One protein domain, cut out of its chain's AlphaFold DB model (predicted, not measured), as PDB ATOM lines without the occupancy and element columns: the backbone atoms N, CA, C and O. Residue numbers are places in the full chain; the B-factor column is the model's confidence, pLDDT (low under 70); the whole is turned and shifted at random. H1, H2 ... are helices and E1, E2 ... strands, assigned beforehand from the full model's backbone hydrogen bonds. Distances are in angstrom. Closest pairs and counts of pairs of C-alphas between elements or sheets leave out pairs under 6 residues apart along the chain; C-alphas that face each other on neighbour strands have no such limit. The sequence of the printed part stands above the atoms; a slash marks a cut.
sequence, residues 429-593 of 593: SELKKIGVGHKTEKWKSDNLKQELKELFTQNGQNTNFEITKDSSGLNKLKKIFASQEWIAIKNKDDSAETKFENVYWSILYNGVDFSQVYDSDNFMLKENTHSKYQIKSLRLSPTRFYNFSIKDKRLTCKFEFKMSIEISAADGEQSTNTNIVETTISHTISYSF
ATOM      1  N   SER A 429     -21.899   3.825  55.657       89.56
ATOM      2  CA  SER A 429     -22.788   4.994  55.662       89.56
ATOM      3  C   SER A 429     -23.105   5.480  54.252       89.56
ATOM      4  O   SER A 429     -24.222   5.931  54.006       89.56
ATOM      5  N   GLU A 430     -22.143   5.410  53.337       90.69
ATOM      6  CA  GLU A 430     -22.359   5.769  51.939       90.69
ATOM      7  C   GLU A 430     -23.239   4.728  51.240       90.69
ATOM      8  O   GLU A 430     -24.210   5.086  50.577       90.69
ATOM      9  N   LEU A 431     -22.978   3.436  51.468       90.88
ATOM     10  CA  LEU A 431     -23.778   2.349  50.894       90.88
ATOM     11  C   LEU A 431     -25.234   2.373  51.377       90.88
ATOM     12  O   LEU A 431     -26.136   2.075  50.597       90.88
ATOM     13  N   LYS A 432     -25.483   2.783  52.627       89.88
ATOM     14  CA  LYS A 432     -26.836   2.950  53.196       89.88
ATOM     15  C   LYS A 432     -27.678   4.026  52.509       89.88
ATOM     16  O   LYS A 432     -28.886   4.064  52.729       89.88
ATOM     17  N   LYS A 433     -27.077   4.893  51.686       92.38
ATOM     18  CA  LYS A 433     -27.829   5.849  50.860       92.38
ATOM     19  C   LYS A 433     -28.533   5.166  49.692       92.38
ATOM     20  O   LYS A 433     -29.503   5.721  49.183       92.38
ATOM     21  N   ILE A 434     -28.073   3.986  49.275       94.00
ATOM     22  CA  ILE A 434     -28.763   3.169  48.277       94.00
ATOM     23  C   ILE A 434     -29.909   2.441  48.983       94.00
ATOM     24  O   ILE A 434     -29.705   1.718  49.956       94.00
ATOM     25  N   GLY A 435     -31.124   2.651  48.493       92.62
ATOM     26  CA  GLY A 435     -32.346   2.107  49.066       92.62
ATOM     27  C   GLY A 435     -33.280   1.538  48.008       92.62
ATOM     28  O   GLY A 435     -33.011   1.575  46.809       92.62
ATOM     29  N   VAL A 436     -34.411   1.014  48.473       91.38
ATOM     30  CA  VAL A 436     -35.493   0.521  47.619       91.38
ATOM     31  C   VAL A 436     -36.747   1.329  47.912       91.38
ATOM     32  O   VAL A 436     -37.180   1.412  49.058       91.38
ATOM     33  N   GLY A 437     -37.324   1.917  46.870       88.69
ATOM     34  CA  GLY A 437     -38.638   2.537  46.878       88.69
ATOM     35  C   GLY A 437     -39.710   1.560  46.410       88.69
ATOM     36  O   GLY A 437     -39.436   0.616  45.667       88.69
ATOM     37  N   HIS A 438     -40.951   1.798  46.833       86.75
ATOM     38  CA  HIS A 438     -42.114   1.114  46.270       86.75
ATOM     39  C   HIS A 438     -42.843   2.052  45.315       86.75
ATOM     40  O   HIS A 438     -42.962   3.252  45.569       86.75
ATOM     41  N   LYS A 439     -43.334   1.488  44.218       83.06
ATOM     42  CA  LYS A 439     -44.053   2.214  43.179       83.06
ATOM     43  C   LYS A 439     -45.434   2.652  43.661       83.06
ATOM     44  O   LYS A 439     -46.190   1.855  44.218       83.06
ATOM     45  N   THR A 440     -45.761   3.921  43.435       77.19
ATOM     46  CA  THR A 440     -46.994   4.559  43.923       77.19
ATOM     47  C   THR A 440     -48.076   4.680  42.854       77.19
ATOM     48  O   THR A 440     -49.173   5.151  43.164       77.19
ATOM     49  N   GLU A 441     -47.830   4.243  41.608       81.81
ATOM     50  CA  GLU A 441     -48.886   4.241  40.594       81.81
ATOM     51  C   GLU A 441     -50.062   3.395  41.093       81.81
ATOM     52  O   GLU A 441     -49.893   2.231  41.464       81.81
ATOM     53  N   LYS A 442     -51.259   3.992  41.090       76.94
ATOM     54  CA  LYS A 442     -52.439   3.466  41.789       76.94
ATOM     55  C   LYS A 442     -52.687   1.979  41.527       76.94
ATOM     56  O   LYS A 442     -52.830   1.214  42.470       76.94
ATOM     57  N   TRP A 443     -52.646   1.549  40.264       76.88
ATOM     58  CA  TRP A 443     -52.896   0.151  39.902       76.88
ATOM     59  C   TRP A 443     -51.822  -0.821  40.423       76.88
ATOM     60  O   TRP A 443     -52.154  -1.934  40.822       76.88
ATOM     61  N   LYS A 444     -50.543  -0.421  40.465       79.75
ATOM     62  CA  LYS A 444     -49.456  -1.243  41.028       79.75
ATOM     63  C   LYS A 444     -49.548  -1.298  42.544       79.75
ATOM     64  O   LYS A 444     -49.368  -2.364  43.127       79.75
ATOM     65  N   SER A 445     -49.850  -0.161  43.164       78.62
ATOM     66  CA  SER A 445     -50.030  -0.046  44.606       78.62
ATOM     67  C   SER A 445     -51.214  -0.889  45.093       78.62
ATOM     68  O   SER A 445     -51.057  -1.676  46.028       78.62
ATOM     69  N   ASP A 446     -52.359  -0.812  44.407       82.94
ATOM     70  CA  ASP A 446     -53.558  -1.598  44.711       82.94
ATOM     71  C   ASP A 446     -53.309  -3.103  44.520       82.94
ATOM     72  O   ASP A 446     -53.654  -3.899  45.400       82.94
ATOM     73  N   ASN A 447     -52.628  -3.498  43.437       84.44
ATOM     74  CA  ASN A 447     -52.255  -4.895  43.196       84.44
ATOM     75  C   ASN A 447     -51.303  -5.430  44.274       84.44
ATOM     76  O   ASN A 447     -51.563  -6.486  44.848       84.44
ATOM     77  N   LEU A 448     -50.239  -4.692  44.613       84.44
ATOM     78  CA  LEU A 448     -49.295  -5.095  45.660       84.44
ATOM     79  C   LEU A 448     -49.989  -5.208  47.024       84.44
ATOM     80  O   LEU A 448     -49.775  -6.164  47.769       84.44
ATOM     81  N   LYS A 449     -50.854  -4.245  47.352       85.81
ATOM     82  CA  LYS A 449     -51.666  -4.243  48.574       85.81
ATOM     83  C   LYS A 449     -52.581  -5.468  48.645       85.81
ATOM     84  O   LYS A 449     -52.696  -6.073  49.715       85.81
ATOM     85  N   GLN A 450     -53.207  -5.850  47.532       85.50
ATOM     86  CA  GLN A 450     -54.028  -7.057  47.446       85.50
ATOM     87  C   GLN A 450     -53.183  -8.328  47.604       85.50
ATOM     88  O   GLN A 450     -53.521  -9.174  48.433       85.50
ATOM     89  N   GLU A 451     -52.066  -8.446  46.881       84.75
ATOM     90  CA  GLU A 451     -51.165  -9.602  46.965       84.75
ATOM     91  C   GLU A 451     -50.656  -9.823  48.397       84.75
ATOM     92  O   GLU A 451     -50.675 -10.950  48.895       84.75
ATOM     93  N   LEU A 452     -50.291  -8.745  49.101       84.31
ATOM     94  CA  LEU A 452     -49.868  -8.789  50.501       84.31
ATOM     95  C   LEU A 452     -50.997  -9.210  51.449       84.31
ATOM     96  O   LEU A 452     -50.782 -10.041  52.333       84.31
ATOM     97  N   LYS A 453     -52.212  -8.677  51.268       84.62
ATOM     98  CA  LYS A 453     -53.377  -9.050  52.087       84.62
ATOM     99  C   LYS A 453     -53.724 -10.530  51.936       84.62
ATOM    100  O   LYS A 453     -53.990 -11.216  52.926       84.62
ATOM    101  N   GLU A 454     -53.731 -11.023  50.702       83.12
ATOM    102  CA  GLU A 454     -54.012 -12.428  50.419       83.12
ATOM    103  C   GLU A 454     -52.945 -13.341  51.023       83.12
ATOM    104  O   GLU A 454     -53.282 -14.355  51.629       83.12
ATOM    105  N   LEU A 455     -51.673 -12.962  50.899       80.38
ATOM    106  CA  LEU A 455     -50.549 -13.701  51.461       80.38
ATOM    107  C   LEU A 455     -50.646 -13.831  52.987       80.38
ATOM    108  O   LEU A 455     -50.472 -14.925  53.520       80.38
ATOM    109  N   PHE A 456     -50.985 -12.744  53.681       79.81
ATOM    110  CA  PHE A 456     -51.187 -12.748  55.131       79.81
ATOM    111  C   PHE A 456     -52.364 -13.629  55.558       79.81
ATOM    112  O   PHE A 456     -52.256 -14.405  56.506       79.81
ATOM    113  N   THR A 457     -53.476 -13.558  54.824       81.19
ATOM    114  CA  THR A 457     -54.679 -14.347  55.127       81.19
ATOM    115  C   THR A 457     -54.439 -15.843  54.907       81.19
ATOM    116  O   THR A 457     -54.835 -16.660  55.733       81.19
ATOM    117  N   GLN A 458     -53.761 -16.213  53.816       78.94
ATOM    118  CA  GLN A 458     -53.515 -17.612  53.446       78.94
ATOM    119  C   GLN A 458     -52.517 -18.329  54.362       78.94
ATOM    120  O   GLN A 458     -52.571 -19.550  54.464       78.94
ATOM    121  N   ASN A 459     -51.635 -17.594  55.042       75.44
ATOM    122  CA  ASN A 459     -50.606 -18.162  55.916       75.44
ATOM    123  C   ASN A 459     -50.941 -18.004  57.407       75.44
ATOM    124  O   ASN A 459     -50.047 -17.816  58.229       75.44
ATOM    125  N   GLY A 460     -52.231 -18.025  57.761       74.00
ATOM    126  CA  GLY A 460     -52.670 -18.010  59.158       74.00
ATOM    127  C   GLY A 460     -52.236 -16.763  59.930       74.00
ATOM    128  O   GLY A 460     -51.968 -16.860  61.121       74.00
ATOM    129  N   GLN A 461     -52.141 -15.610  59.257       76.56
ATOM    130  CA  GLN A 461     -51.681 -14.347  59.848       76.56
ATOM    131  C   GLN A 461     -50.222 -14.369  60.330       76.56
ATOM    132  O   GLN A 461     -49.841 -13.568  61.185       76.56
ATOM    133  N   ASN A 462     -49.385 -15.252  59.771       78.12
ATOM    134  CA  ASN A 462     -47.948 -15.206  60.016       78.12
ATOM    135  C   ASN A 462     -47.403 -13.802  59.691       78.12
ATOM    136  O   ASN A 462     -47.731 -13.209  58.661       78.12
ATOM    137  N   THR A 463     -46.585 -13.263  60.591       80.81
ATOM    138  CA  THR A 463     -46.047 -11.907  60.490       80.81
ATOM    139  C   THR A 463     -44.658 -11.858  59.869       80.81
ATOM    140  O   THR A 463     -44.225 -10.764  59.514       80.81
ATOM    141  N   ASN A 464     -43.967 -13.001  59.752       84.50
ATOM    142  CA  ASN A 464     -42.567 -13.099  59.335       84.50
ATOM    143  C   ASN A 464     -42.372 -14.215  58.303       84.50
ATOM    144  O   ASN A 464     -42.740 -15.366  58.533       84.50
ATOM    145  N   PHE A 465     -41.740 -13.879  57.185       79.25
ATOM    146  CA  PHE A 465     -41.532 -14.794  56.072       79.25
ATOM    147  C   PHE A 465     -40.102 -14.679  55.566       79.25
ATOM    148  O   PHE A 465     -39.699 -13.611  55.105       79.25
ATOM    149  N   GLU A 466     -39.356 -15.779  55.618       79.75
ATOM    150  CA  GLU A 466     -38.031 -15.876  55.006       79.75
ATOM    151  C   GLU A 466     -38.112 -16.431  53.585       79.75
ATOM    152  O   GLU A 466     -38.971 -17.255  53.264       79.75
ATOM    153  N   ILE A 467     -37.209 -15.963  52.726       75.50
ATOM    154  CA  ILE A 467     -37.125 -16.342  51.320       75.50
ATOM    155  C   ILE A 467     -35.892 -17.227  51.149       75.50
ATOM    156  O   ILE A 467     -34.756 -16.765  51.228       75.50
ATOM    157  N   THR A 468     -36.114 -18.515  50.889       67.75
ATOM    158  CA  THR A 468     -35.051 -19.497  50.627       67.75
ATOM    159  C   THR A 468     -35.055 -19.942  49.160       67.75
ATOM    160  O   THR A 468     -36.046 -19.772  48.443       67.75
ATOM    161  N   LYS A 469     -33.954 -20.543  48.683       59.62
ATOM    162  CA  LYS A 469     -33.846 -21.043  47.296       59.62
ATOM    163  C   LYS A 469     -34.933 -22.073  46.944       59.62
ATOM    164  O   LYS A 469     -35.427 -22.053  45.818       59.62
ATOM    165  N   ASP A 470     -35.377 -22.859  47.927       57.22
ATOM    166  CA  ASP A 470     -36.367 -23.939  47.789       57.22
ATOM    167  C   ASP A 470     -37.820 -23.501  48.039       57.22
ATOM    168  O   ASP A 470     -38.700 -24.344  48.229       57.22
ATOM    169  N   SER A 471     -38.103 -22.190  48.007       55.47
ATOM    170  CA  SER A 471     -39.443 -21.590  48.170       55.47
ATOM    171  C   SER A 471     -40.402 -21.924  47.008       55.47
ATOM    172  O   SER A 471     -40.949 -21.052  46.331       55.47
ATOM    173  N   SER A 472     -40.623 -23.210  46.754       43.75
ATOM    174  CA  SER A 472     -41.587 -23.787  45.815       43.75
ATOM    175  C   SER A 472     -43.044 -23.566  46.257       43.75
ATOM    176  O   SER A 472     -43.954 -23.680  45.440       43.75
ATOM    177  N   GLY A 473     -43.266 -23.160  47.513       52.31
ATOM    178  CA  GLY A 473     -44.588 -22.975  48.119       52.31
ATOM    179  C   GLY A 473     -45.280 -21.620  47.924       52.31
ATOM    180  O   GLY A 473     -46.407 -21.471  48.384       52.31
ATOM    181  N   LEU A 474     -44.691 -20.615  47.263       55.66
ATOM    182  CA  LEU A 474     -45.312 -19.280  47.196       55.66
ATOM    183  C   LEU A 474     -45.244 -18.634  45.806       55.66
ATOM    184  O   LEU A 474     -44.510 -17.676  45.563       55.66
ATOM    185  N   ASN A 475     -46.117 -19.086  44.900       60.50
ATOM    186  CA  ASN A 475     -46.376 -18.418  43.615       60.50
ATOM    187  C   ASN A 475     -46.682 -16.913  43.763       60.50
ATOM    188  O   ASN A 475     -46.420 -16.149  42.842       60.50
ATOM    189  N   LYS A 476     -47.196 -16.467  44.920       63.94
ATOM    190  CA  LYS A 476     -47.464 -15.047  45.212       63.94
ATOM    191  C   LYS A 476     -46.217 -14.253  45.608       63.94
ATOM    192  O   LYS A 476     -46.106 -13.099  45.217       63.94
ATOM    193  N   LEU A 477     -45.231 -14.865  46.274       63.22
ATOM    194  CA  LEU A 477     -43.938 -14.206  46.516       63.22
ATOM    195  C   LEU A 477     -43.184 -13.954  45.214       63.22
ATOM    196  O   LEU A 477     -42.596 -12.891  45.035       63.22
ATOM    197  N   LYS A 478     -43.275 -14.895  44.266       63.62
ATOM    198  CA  LYS A 478     -42.750 -14.697  42.910       63.62
ATOM    199  C   LYS A 478     -43.427 -13.532  42.185       63.62
ATOM    200  O   LYS A 478     -42.768 -12.899  41.375       63.62
ATOM    201  N   LYS A 479     -44.694 -13.213  42.478       68.31
ATOM    202  CA  LYS A 479     -45.360 -12.027  41.910       68.31
ATOM    203  C   LYS A 479     -44.820 -10.728  42.511       68.31
ATOM    204  O   LYS A 479     -44.454  -9.837  41.755       68.31
ATOM    205  N   ILE A 480     -44.671 -10.668  43.837       72.25
ATOM    206  CA  ILE A 480     -44.208  -9.468  44.562       72.25
ATOM    207  C   ILE A 480     -42.755  -9.095  44.223       72.25
ATOM    208  O   ILE A 480     -42.416  -7.914  44.160       72.25
ATOM    209  N   PHE A 481     -41.882 -10.080  44.001       67.62
ATOM    210  CA  PHE A 481     -40.461  -9.822  43.732       67.62
ATOM    211  C   PHE A 481     -40.036 -10.061  42.279       67.62
ATOM    212  O   PHE A 481     -38.948  -9.641  41.901       67.62
ATOM    213  N   ALA A 482     -40.882 -10.694  41.455       58.38
ATOM    214  CA  ALA A 482     -40.633 -11.116  40.068       58.38
ATOM    215  C   ALA A 482     -39.468 -12.119  39.862       58.38
ATOM    216  O   ALA A 482     -39.542 -12.957  38.964       58.38
ATOM    217  N   SER A 483     -38.423 -12.090  40.693       66.69
ATOM    218  CA  SER A 483     -37.253 -12.973  40.656       66.69
ATOM    219  C   SER A 483     -36.629 -13.146  42.052       66.69
ATOM    220  O   SER A 483     -36.919 -12.391  42.978       66.69
ATOM    221  N   GLN A 484     -35.768 -14.161  42.214       71.38
ATOM    222  CA  GLN A 484     -34.966 -14.357  43.438       71.38
ATOM    223  C   GLN A 484     -33.778 -13.385  43.531       71.38
ATOM    224  O   GLN A 484     -33.198 -13.223  44.598       71.38
ATOM    225  N   GLU A 485     -33.421 -12.744  42.421       83.06
ATOM    226  CA  GLU A 485     -32.342 -11.768  42.327       83.06
ATOM    227  C   GLU A 485     -32.737 -10.695  41.310       83.06
ATOM    228  O   GLU A 485     -33.200 -10.994  40.204       83.06
ATOM    229  N   TRP A 486     -32.559  -9.436  41.683       86.94
ATOM    230  CA  TRP A 486     -32.729  -8.274  40.832       86.94
ATOM    231  C   TRP A 486     -31.355  -7.696  40.502       86.94
ATOM    232  O   TRP A 486     -30.731  -7.021  41.319       86.94
ATOM    233  N   ILE A 487     -30.880  -7.975  39.289       90.38
ATOM    234  CA  ILE A 487     -29.640  -7.411  38.749       90.38
ATOM    235  C   ILE A 487     -29.971  -6.038  38.169       90.38
ATOM    236  O   ILE A 487     -30.590  -5.945  37.109       90.38
ATOM    237  N   ALA A 488     -29.607  -4.982  38.889       91.94
ATOM    238  CA  ALA A 488     -29.910  -3.613  38.499       91.94
ATOM    239  C   ALA A 488     -28.801  -2.970  37.672       91.94
ATOM    240  O   ALA A 488     -29.097  -2.145  36.814       91.94
ATOM    241  N   ILE A 489     -27.549  -3.366  37.906       94.31
ATOM    242  CA  ILE A 489     -26.403  -3.007  37.068       94.31
ATOM    243  C   ILE A 489     -25.670  -4.290  36.713       94.31
ATOM    244  O   ILE A 489     -25.234  -5.043  37.596       94.31
ATOM    245  N   LYS A 490     -25.520  -4.520  35.412       91.69
ATOM    246  CA  LYS A 490     -24.715  -5.600  34.857       91.69
ATOM    247  C   LYS A 490     -23.603  -5.011  34.001       91.69
ATOM    248  O   LYS A 490     -23.879  -4.331  33.015       91.69
ATOM    249  N   ASN A 491     -22.368  -5.331  34.368       85.12
ATOM    250  CA  ASN A 491     -21.195  -4.971  33.590       85.12
ATOM    251  C   ASN A 491     -21.217  -5.658  32.210       85.12
ATOM    252  O   ASN A 491     -21.388  -6.880  32.133       85.12
ATOM    253  N   LYS A 492     -21.065  -4.874  31.139       78.06
ATOM    254  CA  LYS A 492     -20.693  -5.324  29.792       78.06
ATOM    255  C   LYS A 492     -19.451  -4.546  29.378       78.06
ATOM    256  O   LYS A 492     -19.305  -3.410  29.804       78.06
ATOM    257  N   ASP A 493     -18.618  -5.153  28.537       72.81
ATOM    258  CA  ASP A 493     -17.255  -4.710  28.200       72.81
ATOM    259  C   ASP A 493     -17.045  -3.178  28.191       72.81
ATOM    260  O   ASP A 493     -16.156  -2.705  28.896       72.81
ATOM    261  N   ASP A 494     -17.919  -2.410  27.520       70.62
ATOM    262  CA  ASP A 494     -17.797  -0.944  27.398       70.62
ATOM    263  C   ASP A 494     -18.949  -0.122  28.025       70.62
ATOM    264  O   ASP A 494     -18.966   1.100  27.905       70.62
ATOM    265  N   SER A 495     -19.962  -0.745  28.645       79.94
ATOM    266  CA  SER A 495     -21.097  -0.018  29.257       79.94
ATOM    267  C   SER A 495     -21.913  -0.872  30.229       79.94
ATOM    268  O   SER A 495     -21.893  -2.103  30.201       79.94
ATOM    269  N   ALA A 496     -22.691  -0.225  31.094       86.38
ATOM    270  CA  ALA A 496     -23.617  -0.918  31.979       86.38
ATOM    271  C   ALA A 496     -24.974  -1.185  31.311       86.38
ATOM    272  O   ALA A 496     -25.672  -0.261  30.897       86.38
ATOM    273  N   GLU A 497     -25.432  -2.441  31.336       90.06
ATOM    274  CA  GLU A 497     -26.863  -2.723  31.194       90.06
ATOM    275  C   GLU A 497     -27.553  -2.425  32.527       90.06
ATOM    276  O   GLU A 497     -27.178  -2.980  33.568       90.06
ATOM    277  N   THR A 498     -28.557  -1.547  32.499       92.00
ATOM    278  CA  THR A 498     -29.229  -1.068  33.707       92.00
ATOM    279  C   THR A 498     -30.707  -1.435  33.739       92.00
ATOM    280  O   THR A 498     -31.416  -1.419  32.733       92.00
ATOM    281  N   LYS A 499     -31.188  -1.777  34.935       91.25
ATOM    282  CA  LYS A 499     -32.597  -2.052  35.219       91.25
ATOM    283  C   LYS A 499     -32.927  -1.607  36.639       91.25
ATOM    284  O   LYS A 499     -33.049  -2.428  37.544       91.25
ATOM    285  N   PHE A 500     -33.072  -0.300  36.833       89.62
ATOM    286  CA  PHE A 500     -33.319   0.317  38.147       89.62
ATOM    287  C   PHE A 500     -34.758   0.223  38.640       89.62
ATOM    288  O   PHE A 500     -35.054   0.608  39.770       89.62
ATOM    289  N   GLU A 501     -35.647  -0.363  37.839       86.25
ATOM    290  CA  GLU A 501     -37.031  -0.597  38.223       86.25
ATOM    291  C   GLU A 501     -37.524  -2.007  37.874       86.25
ATOM    292  O   GLU A 501     -37.128  -2.608  36.871       86.25
ATOM    293  N   ASN A 502     -38.465  -2.510  38.675       80.31
ATOM    294  CA  ASN A 502     -39.285  -3.673  38.345       80.31
ATOM    295  C   ASN A 502     -40.792  -3.342  38.476       80.31
ATOM    296  O   ASN A 502     -41.190  -2.176  38.381       80.31
ATOM    297  N   VAL A 503     -41.652  -4.361  38.609       79.94
ATOM    298  CA  VAL A 503     -43.117  -4.189  38.663       79.94
ATOM    299  C   VAL A 503     -43.555  -3.341  39.860       79.94
ATOM    300  O   VAL A 503     -44.409  -2.475  39.686       79.94
ATOM    301  N   TYR A 504     -42.958  -3.542  41.037       85.00
ATOM    302  CA  TYR A 504     -43.402  -2.934  42.300       85.00
ATOM    303  C   TYR A 504     -42.343  -2.069  42.990       85.00
ATOM    304  O   TYR A 504     -42.678  -1.290  43.881       85.00
ATOM    305  N   TRP A 505     -41.085  -2.185  42.572       87.50
ATOM    306  CA  TRP A 505     -39.931  -1.616  43.255       87.50
ATOM    307  C   TRP A 505     -39.113  -0.721  42.320       87.50
ATOM    308  O   TRP A 505     -39.017  -0.978  41.114       87.50
ATOM    309  N   SER A 506     -38.501   0.311  42.894       91.31
ATOM    310  CA  SER A 506     -37.463   1.142  42.280       91.31
ATOM    311  C   SER A 506     -36.234   1.175  43.186       91.31
ATOM    312  O   SER A 506     -36.350   1.036  44.404       91.31
ATOM    313  N   ILE A 507     -35.045   1.318  42.606       93.25
ATOM    314  CA  ILE A 507     -33.836   1.608  43.380       93.25
ATOM    315  C   ILE A 507     -33.731   3.114  43.534       93.25
ATOM    316  O   ILE A 507     -33.898   3.861  42.570       93.25
ATOM    317  N   LEU A 508     -33.441   3.539  44.756       93.81
ATOM    318  CA  LEU A 508     -33.248   4.932  45.112       93.81
ATOM    319  C   LEU A 508     -31.817   5.145  45.594       93.81
ATOM    320  O   LEU A 508     -31.204   4.256  46.180       93.81
ATOM    321  N   TYR A 509     -31.315   6.354  45.413       93.81
ATOM    322  CA  TYR A 509     -30.114   6.847  46.059       93.81
ATOM    323  C   TYR A 509     -30.448   8.162  46.751       93.81
ATOM    324  O   TYR A 509     -30.867   9.121  46.106       93.81
ATOM    325  N   ASN A 510     -30.325   8.193  48.078       92.38
ATOM    326  CA  ASN A 510     -30.693   9.345  48.904       92.38
ATOM    327  C   ASN A 510     -32.119   9.874  48.610       92.38
ATOM    328  O   ASN A 510     -32.372  11.074  48.587       92.38
ATOM    329  N   GLY A 511     -33.054   8.956  48.330       89.31
ATOM    330  CA  GLY A 511     -34.447   9.272  47.994       89.31
ATOM    331  C   GLY A 511     -34.711   9.680  46.538       89.31
ATOM    332  O   GLY A 511     -35.873   9.835  46.180       89.31
ATOM    333  N   VAL A 512     -33.679   9.813  45.702       91.56
ATOM    334  CA  VAL A 512     -33.795  10.111  44.263       91.56
ATOM    335  C   VAL A 512     -33.740   8.815  43.455       91.56
ATOM    336  O   VAL A 512     -33.043   7.879  43.845       91.56
ATOM    337  N   ASP A 513     -34.452   8.745  42.331       91.38
ATOM    338  CA  ASP A 513     -34.403   7.580  41.441       91.38
ATOM    339  C   ASP A 513     -32.975   7.310  40.955       91.38
ATOM    340  O   ASP A 513     -32.300   8.193  40.422       91.38
ATOM    341  N   PHE A 514     -32.522   6.061  41.097       93.00
ATOM    342  CA  PHE A 514     -31.137   5.691  40.800       93.00
ATOM    343  C   PHE A 514     -30.755   5.936  39.327       93.00
ATOM    344  O   PHE A 514     -29.608   6.252  39.024       93.00
ATOM    345  N   SER A 515     -31.728   5.859  38.411       91.38
ATOM    346  CA  SER A 515     -31.544   6.153  36.982       91.38
ATOM    347  C   SER A 515     -31.116   7.595  36.695       91.38
ATOM    348  O   SER A 515     -30.498   7.844  35.666       91.38
ATOM    349  N   GLN A 516     -31.424   8.539  37.588       91.50
ATOM    350  CA  GLN A 516     -31.071   9.954  37.432       91.50
ATOM    351  C   GLN A 516     -29.658  10.265  37.934       91.50
ATOM    352  O   GLN A 516     -29.094  11.307  37.610       91.50
ATOM    353  N   VAL A 517     -29.092   9.366  38.738       93.31
ATOM    354  CA  VAL A 517     -27.829   9.574  39.452       93.31
ATOM    355  C   VAL A 517     -26.765   8.546  39.077       93.31
ATOM    356  O   VAL A 517     -25.744   8.446  39.747       93.31
ATOM    357  N   TYR A 518     -26.972   7.773  38.015       93.31
ATOM    358  CA  TYR A 518     -26.004   6.787  37.547       93.31
ATOM    359  C   TYR A 518     -25.669   6.994  36.074       93.31
ATOM    360  O   TYR A 518     -26.548   7.082  35.221       93.31
ATOM    361  N   ASP A 519     -24.376   7.055  35.787       90.56
ATOM    362  CA  ASP A 519     -23.810   7.145  34.449       90.56
ATOM    363  C   ASP A 519     -23.425   5.747  33.968       90.56
ATOM    364  O   ASP A 519     -22.431   5.173  34.420       90.56
ATOM    365  N   SER A 520     -24.235   5.199  33.063       88.25
ATOM    366  CA  SER A 520     -24.035   3.860  32.508       88.25
ATOM    367  C   SER A 520     -22.793   3.728  31.644       88.25
ATOM    368  O   SER A 520     -22.266   2.622  31.543       88.25
ATOM    369  N   ASP A 521     -22.331   4.821  31.043       85.06
ATOM    370  CA  ASP A 521     -21.226   4.794  30.086       85.06
ATOM    371  C   ASP A 521     -19.886   4.741  30.825       85.06
ATOM    372  O   ASP A 521     -18.930   4.135  30.359       85.06
ATOM    373  N   ASN A 522     -19.829   5.330  32.025       84.19
ATOM    374  CA  ASN A 522     -18.617   5.372  32.851       84.19
ATOM    375  C   ASN A 522     -18.692   4.484  34.106       84.19
ATOM    376  O   ASN A 522     -17.726   4.398  34.869       84.19
ATOM    377  N   PHE A 523     -19.827   3.820  34.333       90.44
ATOM    378  CA  PHE A 523     -20.139   3.062  35.551       90.44
ATOM    379  C   PHE A 523     -20.111   3.908  36.833       90.44
ATOM    380  O   PHE A 523     -19.777   3.411  37.910       90.44
ATOM    381  N   MET A 524     -20.424   5.199  36.734       92.00
ATOM    382  CA  MET A 524     -20.231   6.152  37.830       92.00
ATOM    383  C   MET A 524     -21.541   6.491  38.528       92.00
ATOM    384  O   MET A 524     -22.498   6.935  37.895       92.00
ATOM    385  N   LEU A 525     -21.558   6.373  39.856       93.44
ATOM    386  CA  LEU A 525     -22.561   7.046  40.674       93.44
ATOM    387  C   LEU A 525     -22.274   8.554  40.679       93.44
ATOM    388  O   LEU A 525     -21.120   8.973  40.764       93.44
ATOM    389  N   LYS A 526     -23.322   9.369  40.618       90.19
ATOM    390  CA  LYS A 526     -23.275  10.831  40.650       90.19
ATOM    391  C   LYS A 526     -24.145  11.358  41.783       90.19
ATOM    392  O   LYS A 526     -25.138  10.750  42.158       90.19
ATOM    393  N   GLU A 527     -23.801  12.516  42.319       83.44
ATOM    394  CA  GLU A 527     -24.702  13.300  43.163       83.44
ATOM    395  C   GLU A 527     -24.700  14.731  42.629       83.44
ATOM    396  O   GLU A 527     -23.677  15.420  42.640       83.44
ATOM    397  N   ASN A 528     -25.846  15.170  42.100       77.69
ATOM    398  CA  ASN A 528     -25.959  16.396  41.310       77.69
ATOM    399  C   ASN A 528     -25.005  16.371  40.096       77.69
ATOM    400  O   ASN A 528     -25.096  15.483  39.252       77.69
ATOM    401  N   THR A 529     -24.088  17.335  39.999       70.56
ATOM    402  CA  THR A 529     -23.097  17.441  38.919       70.56
ATOM    403  C   THR A 529     -21.778  16.723  39.214       70.56
ATOM    404  O   THR A 529     -20.903  16.728  38.353       70.56
ATOM    405  N   HIS A 530     -21.606  16.130  40.401       78.44
ATOM    406  CA  HIS A 530     -20.329  15.557  40.831       78.44
ATOM    407  C   HIS A 530     -20.336  14.031  40.752       78.44
ATOM    408  O   HIS A 530     -21.237  13.367  41.274       78.44
ATOM    409  N   SER A 531     -19.307  13.482  40.112       85.62
ATOM    410  CA  SER A 531     -18.994  12.055  40.126       85.62
ATOM    411  C   SER A 531     -18.622  11.607  41.547       85.62
ATOM    412  O   SER A 531     -17.988  12.343  42.302       85.62
ATOM    413  N   LYS A 532     -19.041  10.399  41.933       91.12
ATOM    414  CA  LYS A 532     -18.667   9.748  43.195       91.12
ATOM    415  C   LYS A 532     -17.743   8.573  42.926       91.12
ATOM    416  O   LYS A 532     -16.611   8.778  42.527       91.12
ATOM    417  N   TYR A 533     -18.200   7.349  43.124       93.31
ATOM    418  CA  TYR A 533     -17.387   6.152  42.955       93.31
ATOM    419  C   TYR A 533     -17.974   5.244  41.878       93.31
ATOM    420  O   TYR A 533     -19.138   5.386  41.479       93.31
ATOM    421  N   GLN A 534     -17.154   4.312  41.400       92.69
ATOM    422  CA  GLN A 534     -17.544   3.388  40.350       92.69
ATOM    423  C   GLN A 534     -18.348   2.219  40.933       92.69
ATOM    424  O   GLN A 534     -17.944   1.600  41.919       92.69
ATOM    425  N   ILE A 535     -19.475   1.894  40.298       94.25
ATOM    426  CA  ILE A 535     -20.305   0.729  40.616       94.25
ATOM    427  C   ILE A 535     -20.408  -0.127  39.355       94.25
ATOM    428  O   ILE A 535     -21.178   0.185  38.452       94.25
ATOM    429  N   LYS A 536     -19.647  -1.226  39.286       92.12
ATOM    430  CA  LYS A 536     -19.651  -2.114  38.107       92.12
ATOM    431  C   LYS A 536     -20.843  -3.070  38.091       92.12
ATOM    432  O   LYS A 536     -21.331  -3.449  37.029       92.12
ATOM    433  N   SER A 537     -21.331  -3.457  39.267       94.50
ATOM    434  CA  SER A 537     -22.531  -4.280  39.412       94.50
ATOM    435  C   SER A 537     -23.288  -3.927  40.684       94.50
ATOM    436  O   SER A 537     -22.696  -3.598  41.710       94.50
ATOM    437  N   LEU A 538     -24.612  -4.023  40.609       95.31
ATOM    438  CA  LEU A 538     -25.535  -3.831  41.718       95.31
ATOM    439  C   LEU A 538     -26.615  -4.899  41.617       95.31
ATOM    440  O   LEU A 538     -27.319  -4.987  40.604       95.31
ATOM    441  N   ARG A 539     -26.746  -5.701  42.672       93.56
ATOM    442  CA  ARG A 539     -27.729  -6.778  42.761       93.56
ATOM    443  C   ARG A 539     -28.476  -6.712  44.080       93.56
ATOM    444  O   ARG A 539     -27.874  -6.481  45.125       93.56
ATOM    445  N   LEU A 540     -29.779  -6.952  44.022       91.12
ATOM    446  CA  LEU A 540     -30.661  -7.008  45.180       91.12
ATOM    447  C   LEU A 540     -31.334  -8.375  45.237       91.12
ATOM    448  O   LEU A 540     -32.028  -8.768  44.306       91.12
ATOM    449  N   SER A 541     -31.157  -9.093  46.338       88.50
ATOM    450  CA  SER A 541     -31.845 -10.357  46.599       88.50
ATOM    451  C   SER A 541     -32.801 -10.167  47.772       88.50
ATOM    452  O   SER A 541     -32.336  -9.837  48.864       88.50
ATOM    453  N   PRO A 542     -34.121 -10.329  47.600       86.62
ATOM    454  CA  PRO A 542     -35.047 -10.258  48.722       86.62
ATOM    455  C   PRO A 542     -34.751 -11.399  49.707       86.62
ATOM    456  O   PRO A 542     -34.639 -12.555  49.303       86.62
ATOM    457  N   THR A 543     -34.603 -11.078  50.992       86.62
ATOM    458  CA  THR A 543     -34.256 -12.056  52.042       86.62
ATOM    459  C   THR A 543     -35.468 -12.450  52.863       86.62
ATOM    460  O   THR A 543     -35.681 -13.627  53.144       86.62
ATOM    461  N   ARG A 544     -36.282 -11.466  53.246       85.31
ATOM    462  CA  ARG A 544     -37.482 -11.675  54.052       85.31
ATOM    463  C   ARG A 544     -38.412 -10.479  53.979       85.31
ATOM    464  O   ARG A 544     -38.020  -9.373  53.617       85.31
ATOM    465  N   PHE A 545     -39.644 -10.686  54.407       85.81
ATOM    466  CA  PHE A 545     -40.518  -9.598  54.815       85.81
ATOM    467  C   PHE A 545     -41.207  -9.983  56.120       85.81
ATOM    468  O   PHE A 545     -41.525 -11.146  56.370       85.81
ATOM    469  N   TYR A 546     -41.330  -9.012  57.009       87.50
ATOM    470  CA  TYR A 546     -41.564  -9.248  58.421       87.50
ATOM    471  C   TYR A 546     -42.333  -8.090  59.052       87.50
ATOM    472  O   TYR A 546     -42.546  -7.045  58.428       87.50
ATOM    473  N   ASN A 547     -42.763  -8.278  60.300       87.75
ATOM    474  CA  ASN A 547     -43.639  -7.339  61.007       87.75
ATOM    475  C   ASN A 547     -44.922  -7.014  60.225       87.75
ATOM    476  O   ASN A 547     -45.392  -5.872  60.235       87.75
ATOM    477  N   PHE A 548     -45.478  -8.007  59.531       87.69
ATOM    478  CA  PHE A 548     -46.749  -7.836  58.844       87.69
ATOM    479  C   PHE A 548     -47.863  -7.558  59.862       87.69
ATOM    480  O   PHE A 548     -48.018  -8.291  60.838       87.69
ATOM    481  N   SER A 549     -48.663  -6.516  59.641       86.62
ATOM    482  CA  SER A 549     -49.802  -6.195  60.502       86.62
ATOM    483  C   SER A 549     -50.945  -5.561  59.719       86.62
ATOM    484  O   SER A 549     -50.709  -4.714  58.861       86.62
ATOM    485  N   ILE A 550     -52.182  -5.945  60.049       85.94
ATOM    486  CA  ILE A 550     -53.400  -5.250  59.621       85.94
ATOM    487  C   ILE A 550     -54.113  -4.767  60.884       85.94
ATOM    488  O   ILE A 550     -54.715  -5.567  61.596       85.94
ATOM    489  N   LYS A 551     -54.027  -3.468  61.176       84.44
ATOM    490  CA  LYS A 551     -54.700  -2.813  62.313       84.44
ATOM    491  C   LYS A 551     -55.353  -1.530  61.835       84.44
ATOM    492  O   LYS A 551     -54.764  -0.847  61.009       84.44
ATOM    493  N   ASP A 552     -56.557  -1.225  62.307       85.12
ATOM    494  CA  ASP A 552     -57.266   0.026  61.990       85.12
ATOM    495  C   ASP A 552     -57.331   0.330  60.487       85.12
ATOM    496  O   ASP A 552     -57.038   1.434  60.034       85.12
ATOM    497  N   LYS A 553     -57.664  -0.695  59.688       83.62
ATOM    498  CA  LYS A 553     -57.660  -0.625  58.217       83.62
ATOM    499  C   LYS A 553     -56.302  -0.225  57.622       83.62
ATOM    500  O   LYS A 553     -56.246   0.200  56.482       83.62
ATOM    501  N   ARG A 554     -55.185  -0.406  58.320       87.00
ATOM    502  CA  ARG A 554     -53.838  -0.144  57.803       87.00
ATOM    503  C   ARG A 554     -53.023  -1.428  57.719       87.00
ATOM    504  O   ARG A 554     -52.815  -2.096  58.728       87.00
ATOM    505  N   LEU A 555     -52.541  -1.752  56.520       87.94
ATOM    506  CA  LEU A 555     -51.532  -2.784  56.280       87.94
ATOM    507  C   LEU A 555     -50.147  -2.179  56.469       87.94
ATOM    508  O   LEU A 555     -49.834  -1.189  55.814       87.94
ATOM    509  N   THR A 556     -49.310  -2.787  57.303       89.81
ATOM    510  CA  THR A 556     -47.883  -2.454  57.412       89.81
ATOM    511  C   THR A 556     -47.048  -3.706  57.194       89.81
ATOM    512  O   THR A 556     -47.400  -4.767  57.701       89.81
ATOM    513  N   CYS A 557     -45.957  -3.593  56.439       89.38
ATOM    514  CA  CYS A 557     -45.027  -4.691  56.180       89.38
ATOM    515  C   CYS A 557     -43.613  -4.137  55.977       89.38
ATOM    516  O   CYS A 557     -43.448  -3.121  55.294       89.38
ATOM    517  N   LYS A 558     -42.599  -4.789  56.554       91.69
ATOM    518  CA  LYS A 558     -41.187  -4.479  56.299       91.69
ATOM    519  C   LYS A 558     -40.598  -5.496  55.341       91.69
ATOM    520  O   LYS A 558     -40.748  -6.687  55.561       91.69
ATOM    521  N   PHE A 559     -39.893  -5.025  54.330       89.94
ATOM    522  CA  PHE A 559     -39.175  -5.823  53.349       89.94
ATOM    523  C   PHE A 559     -37.688  -5.680  53.592       89.94
ATOM    524  O   PHE A 559     -37.228  -4.578  53.878       89.94
ATOM    525  N   GLU A 560     -36.949  -6.770  53.461       90.94
ATOM    526  CA  GLU A 560     -35.503  -6.798  53.590       90.94
ATOM    527  C   GLU A 560     -34.883  -7.379  52.322       90.94
ATOM    528  O   GLU A 560     -35.352  -8.384  51.778       90.94
ATOM    529  N   PHE A 561     -33.826  -6.725  51.852       90.69
ATOM    530  CA  PHE A 561     -33.058  -7.146  50.695       90.69
ATOM    531  C   PHE A 561     -31.582  -7.201  51.070       90.69
ATOM    532  O   PHE A 561     -31.047  -6.286  51.701       90.69
ATOM    533  N   LYS A 562     -30.904  -8.257  50.633       92.38
ATOM    534  CA  LYS A 562     -29.451  -8.320  50.579       92.38
ATOM    535  C   LYS A 562     -28.991  -7.601  49.319       92.38
ATOM    536  O   LYS A 562     -29.362  -7.988  48.212       92.38
ATOM    537  N   MET A 563     -28.199  -6.560  49.497       94.44
ATOM    538  CA  MET A 563     -27.587  -5.791  48.430       94.44
ATOM    539  C   MET A 563     -26.134  -6.218  48.258       94.44
ATOM    540  O   MET A 563     -25.400  -6.295  49.237       94.44
ATOM    541  N   SER A 564     -25.734  -6.481  47.020       94.94
ATOM    542  CA  SER A 564     -24.370  -6.823  46.622       94.94
ATOM    543  C   SER A 564     -23.898  -5.806  45.592       94.94
ATOM    544  O   SER A 564     -24.527  -5.664  44.540       94.94
ATOM    545  N   ILE A 565     -22.808  -5.101  45.894       95.19
ATOM    546  CA  ILE A 565     -22.261  -4.021  45.065       95.19
ATOM    547  C   ILE A 565     -20.821  -4.344  44.717       95.19
ATOM    548  O   ILE A 565     -20.007  -4.577  45.602       95.19
ATOM    549  N   GLU A 566     -20.508  -4.324  43.430       95.06
ATOM    550  CA  GLU A 566     -19.153  -4.488  42.927       95.06
ATOM    551  C   GLU A 566     -18.505  -3.113  42.712       95.06
ATOM    552  O   GLU A 566     -18.950  -2.337  41.861       95.06
ATOM    553  N   ILE A 567     -17.469  -2.818  43.500       94.88
ATOM    554  CA  ILE A 567     -16.779  -1.521  43.571       94.88
ATOM    555  C   ILE A 567     -15.315  -1.698  43.170       94.88
ATOM    556  O   ILE A 567     -14.719  -2.746  43.421       94.88
ATOM    557  N   SER A 568     -14.716  -0.671  42.574       93.06
ATOM    558  CA  SER A 568     -13.300  -0.671  42.202       93.06
ATOM    559  C   SER A 568     -12.378  -0.834  43.412       93.06
ATOM    560  O   SER A 568     -12.453  -0.095  44.396       93.06
ATOM    561  N   ALA A 569     -11.503  -1.833  43.329       94.69
ATOM    562  CA  ALA A 569     -10.613  -2.251  44.405       94.69
ATOM    563  C   ALA A 569      -9.256  -2.683  43.835       94.69
ATOM    564  O   ALA A 569      -8.742  -3.751  44.167       94.69
ATOM    565  N   ALA A 570      -8.700  -1.852  42.952       94.56
ATOM    566  CA  ALA A 570      -7.407  -2.104  42.338       94.56
ATOM    567  C   ALA A 570      -6.310  -2.332  43.391       94.56
ATOM    568  O   ALA A 570      -6.282  -1.682  44.437       94.56
ATOM    569  N   ASP A 571      -5.389  -3.238  43.095       92.88
ATOM    570  CA  ASP A 571      -4.201  -3.565  43.894       92.88
ATOM    571  C   ASP A 571      -2.884  -3.219  43.170       92.88
ATOM    572  O   ASP A 571      -1.799  -3.468  43.693       92.88
ATOM    573  N   GLY A 572      -2.986  -2.601  41.991       93.12
ATOM    574  CA  GLY A 572      -1.879  -2.157  41.149       93.12
ATOM    575  C   GLY A 572      -2.378  -1.315  39.973       93.12
ATOM    576  O   GLY A 572      -3.567  -1.314  39.661       93.12
ATOM    577  N   GLU A 573      -1.481  -0.611  39.290       85.81
ATOM    578  CA  GLU A 573      -1.764   0.390  38.247       85.81
ATOM    579  C   GLU A 573      -2.480  -0.159  37.004       85.81
ATOM    580  O   GLU A 573      -3.172   0.583  36.316       85.81
ATOM    581  N   GLN A 574      -2.327  -1.454  36.721       86.75
ATOM    582  CA  GLN A 574      -3.002  -2.164  35.624       86.75
ATOM    583  C   GLN A 574      -4.187  -3.006  36.110       86.75
ATOM    584  O   GLN A 574      -4.827  -3.703  35.325       86.75
ATOM    585  N   SER A 575      -4.459  -2.985  37.413       88.19
ATOM    586  CA  SER A 575      -5.483  -3.821  38.016       88.19
ATOM    587  C   SER A 575      -6.874  -3.339  37.624       88.19
ATOM    588  O   SER A 575      -7.223  -2.169  37.787       88.19
ATOM    589  N   THR A 576      -7.691  -4.272  37.148       85.50
ATOM    590  CA  THR A 576      -9.131  -4.082  36.942       85.50
ATOM    591  C   THR A 576      -9.950  -4.667  38.093       85.50
ATOM    592  O   THR A 576     -11.185  -4.698  37.999       85.50
ATOM    593  N   ASN A 577      -9.269  -5.102  39.167       91.00
ATOM    594  CA  ASN A 577      -9.861  -5.792  40.304       91.00
ATOM    595  C   ASN A 577     -10.966  -4.965  40.952       91.00
ATOM    596  O   ASN A 577     -10.901  -3.740  41.104       91.00
ATOM    597  N   THR A 578     -11.991  -5.688  41.364       92.25
ATOM    598  CA  THR A 578     -13.137  -5.168  42.086       92.25
ATOM    599  C   THR A 578     -13.324  -5.949  43.372       92.25
ATOM    600  O   THR A 578     -12.810  -7.056  43.538       92.25
ATOM    601  N   ASN A 579     -14.062  -5.358  44.300       94.50
ATOM    602  CA  ASN A 579     -14.502  -6.031  45.502       94.50
ATOM    603  C   ASN A 579     -16.026  -5.995  45.577       94.50
ATOM    604  O   ASN A 579     -16.648  -4.971  45.283       94.50
ATOM    605  N   ILE A 580     -16.613  -7.114  45.989       94.25
ATOM    606  CA  ILE A 580     -18.043  -7.212  46.241       94.25
ATOM    607  C   ILE A 580     -18.283  -6.873  47.707       94.25
ATOM    608  O   ILE A 580     -17.856  -7.596  48.606       94.25
ATOM    609  N   VAL A 581     -18.991  -5.774  47.942       93.50
ATOM    610  CA  VAL A 581     -19.449  -5.374  49.269       93.50
ATOM    611  C   VAL A 581     -20.920  -5.730  49.407       93.50
ATOM    612  O   VAL A 581     -21.748  -5.355  48.575       93.50
ATOM    613  N   GLU A 582     -21.245  -6.454  50.473       93.12
ATOM    614  CA  GLU A 582     -22.612  -6.854  50.782       93.12
ATOM    615  C   GLU A 582     -23.159  -6.057  51.969       93.12
ATOM    616  O   GLU A 582     -22.466  -5.825  52.958       93.12
ATOM    617  N   THR A 583     -24.420  -5.646  51.884       92.69
ATOM    618  CA  THR A 583     -25.142  -5.004  52.988       92.69
ATOM    619  C   THR A 583     -26.623  -5.367  52.939       92.69
ATOM    620  O   THR A 583     -27.101  -5.977  51.981       92.69
ATOM    621  N   THR A 584     -27.367  -5.010  53.977       91.88
ATOM    622  CA  THR A 584     -28.800  -5.272  54.075       91.88
ATOM    623  C   THR A 584     -29.562  -3.959  54.076       91.88
ATOM    624  O   THR A 584     -29.293  -3.072  54.883       91.88
ATOM    625  N   ILE A 585     -30.549  -3.855  53.192       92.00
ATOM    626  CA  ILE A 585     -31.452  -2.710  53.112       92.00
ATOM    627  C   ILE A 585     -32.859  -3.145  53.511       92.00
ATOM    628  O   ILE A 585     -33.288  -4.261  53.219       92.00
ATOM    629  N   SER A 586     -33.578  -2.267  54.204       90.75
ATOM    630  CA  SER A 586     -34.954  -2.517  54.629       90.75
ATOM    631  C   SER A 586     -35.870  -1.387  54.185       90.75
ATOM    632  O   SER A 586     -35.526  -0.219  54.331       90.75
ATOM    633  N   HIS A 587     -37.063  -1.733  53.708       91.44
ATOM    634  CA  HIS A 587     -38.093  -0.775  53.316       91.44
ATOM    635  C   HIS A 587     -39.423  -1.102  53.989       91.44
ATOM    636  O   HIS A 587     -39.813  -2.262  54.072       91.44
ATOM    637  N   THR A 588     -40.141  -0.089  54.476       90.75
ATOM    638  CA  THR A 588     -41.458  -0.280  55.105       90.75
ATOM    639  C   THR A 588     -42.552   0.242  54.190       90.75
ATOM    640  O   THR A 588     -42.524   1.397  53.775       90.75
ATOM    641  N   ILE A 589     -43.553  -0.594  53.926       89.06
ATOM    642  CA  ILE A 589     -44.774  -0.197  53.227       89.06
ATOM    643  C   ILE A 589     -45.899  -0.018  54.245       89.06
ATOM    644  O   ILE A 589     -46.022  -0.783  55.203       89.06
ATOM    645  N   SER A 590     -46.724   1.005  54.030       86.50
ATOM    646  CA  SER A 590     -47.951   1.264  54.778       86.50
ATOM    647  C   SER A 590     -49.084   1.617  53.819       86.50
ATOM    648  O   SER A 590     -48.995   2.624  53.124       86.50
ATOM    649  N   TYR A 591     -50.159   0.831  53.819       84.88
ATOM    650  CA  TYR A 591     -51.354   1.089  53.014       84.88
ATOM    651  C   TYR A 591     -52.593   1.227  53.885       84.88
ATOM    652  O   TYR A 591     -52.841   0.374  54.732       84.88
ATOM    653  N   SER A 592     -53.411   2.244  53.626       79.69
ATOM    654  CA  SER A 592     -54.744   2.386  54.226       79.69
ATOM    655  C   SER A 592     -55.792   1.701  53.343       79.69
ATOM    656  O   SER A 592     -55.763   1.874  52.126       79.69
ATOM    657  N   PHE A 593     -56.675   0.898  53.935       66.19
ATOM    658  CA  PHE A 593     -57.807   0.193  53.326       66.19
ATOM    659  C   PHE A 593     -59.090   1.008  53.371       66.19
ATOM    660  O   PHE A 593     -59.383   1.619  54.425       66.19
TER     661      PHE A 593
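Overview. This is residues 429 to 593 of the 593 residues of the protein "Hypothetical lipoprotein" of Mycoplasma arthritidis (strain 158L3-1) (UniProt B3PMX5). A long, twisted wall of three antiparallel strands, E6, E7 and E8, runs the length of the domain, with helix H1 slantwise over one end and the short ribbon E1 and E4 packed by E1 on E8. Towards the other end E6 bends sharply, the hairpin E2 and E3 and the short strand E5 join one side of it, and the E7 to E8 link reaches out at the tip. The 165 printed residues hold, in order, E1 H1 H2 E2 E3 E4 E5 E6 E7 E8, in the mixed class, with one branched sheet and one two-strand sheet, both antiparallel. The whole is compact, with a radius of gyration of the C-alphas of 17.6 A, yet elongated, spanning 58 by 35 by 26 A.

Arrangement. E1, residues 434 to 438, is the antiparallel neighbour of E4, residues 505 to 509, with N 435 and O 508 2.8 A apart. H1, residues 442 to 458, touches H2, residues 475 to 481, with residues 448 to 455 alone; the closest C-alphas, of Leu 448 and Ile 480, are 6.8 A apart. They form a helical hairpin, opposite ways at a steep tilt of 43 degrees. In both helices every O i to N i+4 pair is within hydrogen-bond range. E2, residues 486 to 492, has E3, residues 495 to 498, on one side, with N 490 and O 497 2.9 A apart, and E6, residues 530 to 551, on the other, with N 486 and O 540 2.8 A apart. E6 bends by 93 degrees at residue 536. E5, residues 524 to 527, lies on the same side of E6 as E2, with N 532 and O 525 2.8 A apart. E7, residues 554 to 568, lies on the other side, with N 541 and O 562 2.8 A apart. E8, residues 578 to 592, is an edge strand beside E7, with N 559 and O 587 2.8 A apart. E5, E6, E7 and E8 form a meander, each the antiparallel neighbour of the one before. H1 is on this branched sheet at a height of 10.0 A, over E6, E8 and, only just, with 3 C-alphas, E7. H2 is not on it. The closest C-alphas of E1 and E8, of Gly 435 and Ile 585, are 6.4 A apart.

Along the chain. E1 begins at C-alpha 434, (-28.763, 3.169, 48.277). H1 measures 24.1 A, E6 44.5 A, E7 43.4 A and E8 44.0 A, ending at C-alpha 592, (-54.744, 2.386, 54.226).

Size, cuts and confidence. The farthest C-alphas, of Asp 552 and Gln 574, are 60.4 A apart. The printed part has no cut. The links H1 to H2 and E4 to E5 are long. The pLDDT is under 70 at residues 468 to 479, 481 to 483 and 593.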